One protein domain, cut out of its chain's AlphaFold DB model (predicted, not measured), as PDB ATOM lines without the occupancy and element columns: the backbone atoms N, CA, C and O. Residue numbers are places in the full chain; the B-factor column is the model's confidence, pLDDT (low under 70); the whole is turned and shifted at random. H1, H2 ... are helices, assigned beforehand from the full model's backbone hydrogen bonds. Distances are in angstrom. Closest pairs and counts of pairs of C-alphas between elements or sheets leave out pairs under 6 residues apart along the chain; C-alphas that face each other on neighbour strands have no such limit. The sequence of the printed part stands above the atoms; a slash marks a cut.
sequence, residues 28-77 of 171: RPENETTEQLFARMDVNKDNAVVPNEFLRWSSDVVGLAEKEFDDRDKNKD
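This is residues 28 to 77 of the 171 residues of the protein "EF-hand domain-containing protein" of Steinernema glaseri (UniProt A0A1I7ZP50). Two short helices, H1 and H2, meet at a steep angle with a loop, residues 42 to 50, between them, and a longer helix, H3, leads away after H2 as an arm whose residues 66 to 72 stick out with the last residues, 73 to 77. Beyond H1, residues 30 to 33 stick out too. The printed part has 50 residues with three named helices, H1, H2 and H3 in that order, and no named strand; its class is all helix. It is loose, with a radius of gyration of the C-alphas of 12.8 A, and flat, spanning 37 by 26 by 14 A.

H1, residues 34 to 41, touches H2, residues 51 to 57; the closest C-alphas, those of Met 41 and Arg 56, are 5.2 A apart. Their lines stand at a steep tilt of 54 degrees, opposite ways. H2 and H3, residues 59 to 72, only just touch, with 3 pairs of C-alphas within 8 A, and only at the corner by their tight link. H3 does so with residues 61 to 62 alone; the closest C-alphas, those of Arg 56 and Val 62, are 5.7 A apart. These two stand at a steep tilt of 65 degrees, opposite ways. H1 and H3 are apart. In H1 and H3 every O i to N i+4 pair is within hydrogen-bond range; in H2 0 of 3 are, beside 3 of 4 O i to N i+3 pairs.

H1 begins at C-alpha 34, (-40.652, -7.357, -33.288), and is 10.6 A long. H2 is 10.4 A long. H3 is 19.8 A long and ends at C-alpha 72, (-10.523, 5.392, -35.973).

The two C-alphas farthest apart, those of Asn 31 and Asn 75, are 38.0 A apart. The printed part has no cut and no long link. The mean pLDDT of the printed part is 73.6; residues 28 to 32, 52 and 55 to 65 are under 70.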
ATOM      1  N   ARG A  28     -32.414  -0.661 -23.992       51.12
ATOM      2  CA  ARG A  28     -33.458  -1.194 -24.884       51.12
ATOM      3  C   ARG A  28     -34.665  -0.254 -24.778       51.12
ATOM      4  O   ARG A  28     -35.150  -0.077 -23.662       51.12
ATOM      5  N   PRO A  29     -35.183   0.331 -25.875       54.34
ATOM      6  CA  PRO A  29     -36.480   0.987 -25.808       54.34
ATOM      7  C   PRO A  29     -37.484  -0.060 -25.319       54.34
ATOM      8  O   PRO A  29     -37.706  -1.061 -25.999       54.34
ATOM      9  N   GLU A  30     -38.030   0.135 -24.115       56.25
ATOM     10  CA  GLU A  30     -38.802  -0.883 -23.378       56.25
ATOM     11  C   GLU A  30     -40.007  -1.429 -24.172       56.25
ATOM     12  O   GLU A  30     -40.519  -2.497 -23.850       56.25
ATOM     13  N   ASN A  31     -40.405  -0.744 -25.253       66.44
ATOM     14  CA  ASN A  31     -41.608  -1.007 -26.040       66.44
ATOM     15  C   ASN A  31     -41.363  -1.176 -27.561       66.44
ATOM     16  O   ASN A  31     -42.281  -0.931 -28.342       66.44
ATOM     17  N   GLU A  32     -40.159  -1.549 -28.016       67.12
ATOM     18  CA  GLU A  32     -39.924  -1.846 -29.447       67.12
ATOM     19  C   GLU A  32     -40.618  -3.162 -29.852       67.12
ATOM     20  O   GLU A  32     -40.374  -4.210 -29.243       67.12
ATOM     21  N   THR A  33     -41.483  -3.127 -30.874       78.94
ATOM     22  CA  THR A  33     -42.130  -4.343 -31.400       78.94
ATOM     23  C   THR A  33     -41.158  -5.178 -32.238       78.94
ATOM     24  O   THR A  33     -40.145  -4.677 -32.728       78.94
ATOM     25  N   THR A  34     -41.468  -6.461 -32.448       73.94
ATOM     26  CA  THR A  34     -40.652  -7.357 -33.288       73.94
ATOM     27  C   THR A  34     -40.498  -6.816 -34.711       73.94
ATOM     28  O   THR A  34     -39.433  -6.942 -35.304       73.94
ATOM     29  N   GLU A  35     -41.530  -6.162 -35.243       80.88
ATOM     30  CA  GLU A  35     -41.528  -5.551 -36.574       80.88
ATOM     31  C   GLU A  35     -40.631  -4.311 -36.631       80.88
ATOM     32  O   GLU A  35     -39.923  -4.116 -37.615       80.88
ATOM     33  N   GLN A  36     -40.622  -3.489 -35.578       78.75
ATOM     34  CA  GLN A  36     -39.736  -2.324 -35.476       78.75
ATOM     35  C   GLN A  36     -38.270  -2.749 -35.349       78.75
ATOM     36  O   GLN A  36     -37.410  -2.211 -36.046       78.75
ATOM     37  N   LEU A  37     -38.007  -3.776 -34.535       72.62
ATOM     38  CA  LEU A  37     -36.691  -4.389 -34.399       72.62
ATOM     39  C   LEU A  37     -36.212  -4.976 -35.734       72.62
ATOM     40  O   LEU A  37     -35.075  -4.743 -36.143       72.62
ATOM     41  N   PHE A  38     -37.082  -5.706 -36.436       78.75
ATOM     42  CA  PHE A  38     -36.775  -6.273 -37.746       78.75
ATOM     43  C   PHE A  38     -36.488  -5.181 -38.782       78.75
ATOM     44  O   PHE A  38     -35.450  -5.224 -39.430       78.75
ATOM     45  N   ALA A  39     -37.335  -4.150 -38.868       80.94
ATOM     46  CA  ALA A  39     -37.149  -3.024 -39.784       80.94
ATOM     47  C   ALA A  39     -35.871  -2.211 -39.507       80.94
ATOM     48  O   ALA A  39     -35.348  -1.553 -40.403       80.94
ATOM     49  N   ARG A  40     -35.366  -2.236 -38.268       76.44
ATOM     50  CA  ARG A  40     -34.089  -1.617 -37.890       76.44
ATOM     51  C   ARG A  40     -32.880  -2.448 -38.320       76.44
ATOM     52  O   ARG A  40     -31.830  -1.880 -38.619       76.44
ATOM     53  N   MET A  41     -33.009  -3.772 -38.313       77.44
ATOM     54  CA  MET A  41     -31.949  -4.686 -38.739       77.44
ATOM     55  C   MET A  41     -31.882  -4.814 -40.259       77.44
ATOM     56  O   MET A  41     -30.786  -4.786 -40.808       77.44
ATOM     57  N   ASP A  42     -33.034  -4.908 -40.920       82.62
ATOM     58  CA  ASP A  42     -33.180  -5.041 -42.371       82.62
ATOM     59  C   ASP A  42     -32.879  -3.703 -43.079       82.62
ATOM     60  O   ASP A  42     -33.763  -2.923 -43.448       82.62
ATOM     61  N   VAL A  43     -31.584  -3.392 -43.203       83.25
ATOM     62  CA  VAL A  43     -31.090  -2.131 -43.778       83.25
ATOM     63  C   VAL A  43     -31.379  -2.067 -45.271       83.25
ATOM     64  O   VAL A  43     -31.721  -0.997 -45.787       83.25
ATOM     65  N   ASN A  44     -31.214  -3.189 -45.975       86.25
ATOM     66  CA  ASN A  44     -31.427  -3.260 -47.417       86.25
ATOM     67  C   ASN A  44     -32.912  -3.462 -47.802       86.25
ATOM     68  O   ASN A  44     -33.249  -3.289 -48.976       86.25
ATOM     69  N   LYS A  45     -33.793  -3.705 -46.819       87.31
ATOM     70  CA  LYS A  45     -35.245  -3.895 -46.956       87.31
ATOM     71  C   LYS A  45     -35.610  -5.111 -47.803       87.31
ATOM     72  O   LYS A  45     -36.574  -5.055 -48.575       87.31
ATOM     73  N   ASP A  46     -34.830  -6.184 -47.703       91.12
ATOM     74  CA  ASP A  46     -35.042  -7.418 -48.462       91.12
ATOM     75  C   ASP A  46     -35.899  -8.463 -47.720       91.12
ATOM     76  O   ASP A  46     -36.156  -9.548 -48.250       91.12
ATOM     77  N   ASN A  47     -36.434  -8.106 -46.545       84.69
ATOM     78  CA  ASN A  47     -37.164  -8.987 -45.635       84.69
ATOM     79  C   ASN A  47     -36.348 -10.200 -45.157       84.69
ATOM     80  O   ASN A  47     -36.920 -11.202 -44.713       84.69
ATOM     81  N   ALA A  48     -35.024 -10.103 -45.187       83.31
ATOM     82  CA  ALA A  48     -34.104 -10.988 -44.503       83.31
ATOM     83  C   ALA A  48     -33.137 -10.155 -43.645       83.31
ATOM     84  O   ALA A  48     -32.983  -8.955 -43.808       83.31
ATOM     85  N   VAL A  49     -32.519 -10.799 -42.656       79.62
ATOM     86  CA  VAL A  49     -31.463 -10.180 -41.847       79.62
ATOM     87  C   VAL A  49     -30.239 -11.063 -41.984       79.62
ATOM     88  O   VAL A  49     -30.225 -12.199 -41.500       79.62
ATOM     89  N   VAL A  50     -29.213 -10.567 -42.671       77.75
ATOM     90  CA  VAL A  50     -27.941 -11.290 -42.822       77.75
ATOM     91  C   VAL A  50     -27.008 -11.029 -41.629       77.75
ATOM     92  O   VAL A  50     -27.223 -10.078 -40.881       77.75
ATOM     93  N   PRO A  51     -25.933 -11.811 -41.402       70.50
ATOM     94  CA  PRO A  51     -25.079 -11.646 -40.217       70.50
ATOM     95  C   PRO A  51     -24.525 -10.228 -39.988       70.50
ATOM     96  O   PRO A  51     -24.380  -9.804 -38.845       70.50
ATOM     97  N   ASN A  52     -24.254  -9.471 -41.056       69.06
ATOM     98  CA  ASN A  52     -23.804  -8.078 -40.956       69.06
ATOM     99  C   ASN A  52     -24.926  -7.110 -40.520       69.06
ATOM    100  O   ASN A  52     -24.667  -6.092 -39.886       69.06
ATOM    101  N   GLU A  53     -26.173  -7.436 -40.847       73.56
ATOM    102  CA  GLU A  53     -27.378  -6.713 -40.424       73.56
ATOM    103  C   GLU A  53     -27.817  -7.124 -39.014       73.56
ATOM    104  O   GLU A  53     -28.285  -6.294 -38.239       73.56
ATOM    105  N   PHE A  54     -27.562  -8.377 -38.628       73.31
ATOM    106  CA  PHE A  54     -27.860  -8.915 -37.300       73.31
ATOM    107  C   PHE A  54     -27.128  -8.175 -36.171       73.31
ATOM    108  O   PHE A  54     -27.671  -8.016 -35.079       73.31
ATOM    109  N   LEU A  55     -25.926  -7.642 -36.432       67.81
ATOM    110  CA  LEU A  55     -25.189  -6.805 -35.472       67.81
ATOM    111  C   LEU A  55     -25.971  -5.545 -35.062       67.81
ATOM    112  O   LEU A  55     -25.709  -4.971 -34.004       67.81
ATOM    113  N   ARG A  56     -26.975  -5.147 -35.857       67.12
ATOM    114  CA  ARG A  56     -27.861  -4.018 -35.567       67.12
ATOM    115  C   ARG A  56     -28.998  -4.349 -34.605       67.12
ATOM    116  O   ARG A  56     -29.756  -3.449 -34.255       67.12
ATOM    117  N   TRP A  57     -29.090  -5.587 -34.114       65.00
ATOM    118  CA  TRP A  57     -30.066  -6.007 -33.103       65.00
ATOM    119  C   TRP A  57     -30.056  -5.102 -31.862       65.00
ATOM    120  O   TRP A  57     -31.108  -4.758 -31.322       65.00
ATOM    121  N   SER A  58     -28.880  -4.649 -31.428       63.88
ATOM    122  CA  SER A  58     -28.745  -3.724 -30.302       63.88
ATOM    123  C   SER A  58     -28.352  -2.335 -30.792       63.88
ATOM    124  O   SER A  58     -27.303  -2.168 -31.411       63.88
ATOM    125  N   SER A  59     -29.184  -1.334 -30.491       62.81
ATOM    126  CA  SER A  59     -28.867   0.076 -30.762       62.81
ATOM    127  C   SER A  59     -27.569   0.494 -30.072       62.81
ATOM    128  O   SER A  59     -26.825   1.305 -30.613       62.81
ATOM    129  N   ASP A  60     -27.272  -0.097 -28.912       65.06
ATOM    130  CA  ASP A  60     -26.035   0.157 -28.178       65.06
ATOM    131  C   ASP A  60     -24.824  -0.390 -28.938       65.06
ATOM    132  O   ASP A  60     -23.804   0.281 -29.037       65.06
ATOM    133  N   VAL A  61     -24.939  -1.578 -29.539       63.56
ATOM    134  CA  VAL A  61     -23.848  -2.177 -30.327       63.56
ATOM    135  C   VAL A  61     -23.592  -1.375 -31.602       63.56
ATOM    136  O   VAL A  61     -22.436  -1.156 -31.950       63.56
ATOM    137  N   VAL A  62     -24.642  -0.880 -32.265       65.56
ATOM    138  CA  VAL A  62     -24.497  -0.004 -33.441       65.56
ATOM    139  C   VAL A  62     -23.867   1.325 -33.056       65.56
ATOM    140  O   VAL A  62     -22.899   1.726 -33.687       65.56
ATOM    141  N   GLY A  63     -24.363   1.976 -32.002       66.19
ATOM    142  CA  GLY A  63     -23.819   3.254 -31.547       66.19
ATOM    143  C   GLY A  63     -22.366   3.143 -31.077       66.19
ATOM    144  O   GLY A  63     -21.560   4.026 -31.361       66.19
ATOM    145  N   LEU A  64     -22.001   2.045 -30.407       67.25
ATOM    146  CA  LEU A  64     -20.613   1.758 -30.039       67.25
ATOM    147  C   LEU A  64     -19.744   1.500 -31.273       67.25
ATOM    148  O   LEU A  64     -18.652   2.052 -31.359       67.25
ATOM    149  N   ALA A  65     -20.230   0.719 -32.239       66.56
ATOM    150  CA  ALA A  65     -19.498   0.438 -33.470       66.56
ATOM    151  C   ALA A  65     -19.300   1.695 -34.332       66.56
ATOM    152  O   ALA A  65     -18.210   1.897 -34.856       66.56
ATOM    153  N   GLU A  66     -20.317   2.550 -34.455       71.38
ATOM    154  CA  GLU A  66     -20.235   3.830 -35.172       71.38
ATOM    155  C   GLU A  66     -19.255   4.779 -34.489       71.38
ATOM    156  O   GLU A  66     -18.382   5.337 -35.146       71.38
ATOM    157  N   LYS A  67     -19.320   4.891 -33.158       74.06
ATOM    158  CA  LYS A  67     -18.367   5.698 -32.397       74.06
ATOM    159  C   LYS A  67     -16.932   5.188 -32.542       74.06
ATOM    160  O   LYS A  67     -16.025   5.976 -32.782       74.06
ATOM    161  N   GLU A  68     -16.718   3.879 -32.421       71.31
ATOM    162  CA  GLU A  68     -15.397   3.280 -32.628       71.31
ATOM    163  C   GLU A  68     -14.883   3.483 -34.054       71.31
ATOM    164  O   GLU A  68     -13.679   3.641 -34.260       71.31
ATOM    165  N   PHE A  69     -15.776   3.443 -35.040       76.38
ATOM    166  CA  PHE A  69     -15.434   3.689 -36.430       76.38
ATOM    167  C   PHE A  69     -15.012   5.147 -36.633       76.38
ATOM    168  O   PHE A  69     -13.930   5.385 -37.160       76.38
ATOM    169  N   ASP A  70     -15.800   6.102 -36.138       78.56
ATOM    170  CA  ASP A  70     -15.514   7.538 -36.222       78.56
ATOM    171  C   ASP A  70     -14.227   7.928 -35.472       78.56
ATOM    172  O   ASP A  70     -13.474   8.790 -35.924       78.56
ATOM    173  N   ASP A  71     -13.935   7.283 -34.339       75.38
ATOM    174  CA  ASP A  71     -12.706   7.524 -33.573       75.38
ATOM    175  C   ASP A  71     -11.442   7.047 -34.326       75.38
ATOM    176  O   ASP A  71     -10.346   7.609 -34.148       75.38
ATOM    177  N   ARG A  72     -11.590   6.010 -35.166       72.75
ATOM    178  CA  ARG A  72     -10.523   5.392 -35.973       72.75
ATOM    179  C   ARG A  72     -10.377   6.024 -37.361       72.75
ATOM    180  O   ARG A  72      -9.258   6.077 -37.869       72.75
ATOM    181  N   ASP A  73     -11.461   6.527 -37.942       80.19
ATOM    182  CA  ASP A  73     -11.494   7.242 -39.222       80.19
ATOM    183  C   ASP A  73     -11.000   8.689 -39.032       80.19
ATOM    184  O   ASP A  73     -11.762   9.650 -38.869       80.19
ATOM    185  N   LYS A  74      -9.673   8.855 -38.995       78.31
ATOM    186  CA  LYS A  74      -9.042  10.158 -38.739       78.31
ATOM    187  C   LYS A  74      -9.301  11.157 -39.859       78.31
ATOM    188  O   LYS A  74      -9.375  12.359 -39.586       78.31
ATOM    189  N   ASN A  75      -9.397  10.688 -41.102       80.25
ATOM    190  CA  ASN A  75      -9.589  11.548 -42.265       80.25
ATOM    191  C   ASN A  75     -11.084  11.819 -42.573       80.25
ATOM    192  O   ASN A  75     -11.383  12.717 -43.366       80.25
ATOM    193  N   LYS A  76     -12.000  11.126 -41.878       82.06
ATOM    194  CA  LYS A  76     -13.464  11.219 -41.989       82.06
ATOM    195  C   LYS A  76     -13.992  10.862 -43.379       82.06
ATOM    196  O   LYS A  76     -15.015  11.407 -43.812       82.06
ATOM    197  N   ASP A  77     -13.299   9.984 -44.099       82.00
ATOM    198  CA  ASP A  77     -13.675   9.549 -45.448       82.00
ATOM    199  C   ASP A  77     -14.652   8.358 -45.458       82.00
ATOM    200  O   ASP A  77     -15.063   7.883 -46.526       82.00
TER     201      ASP A  77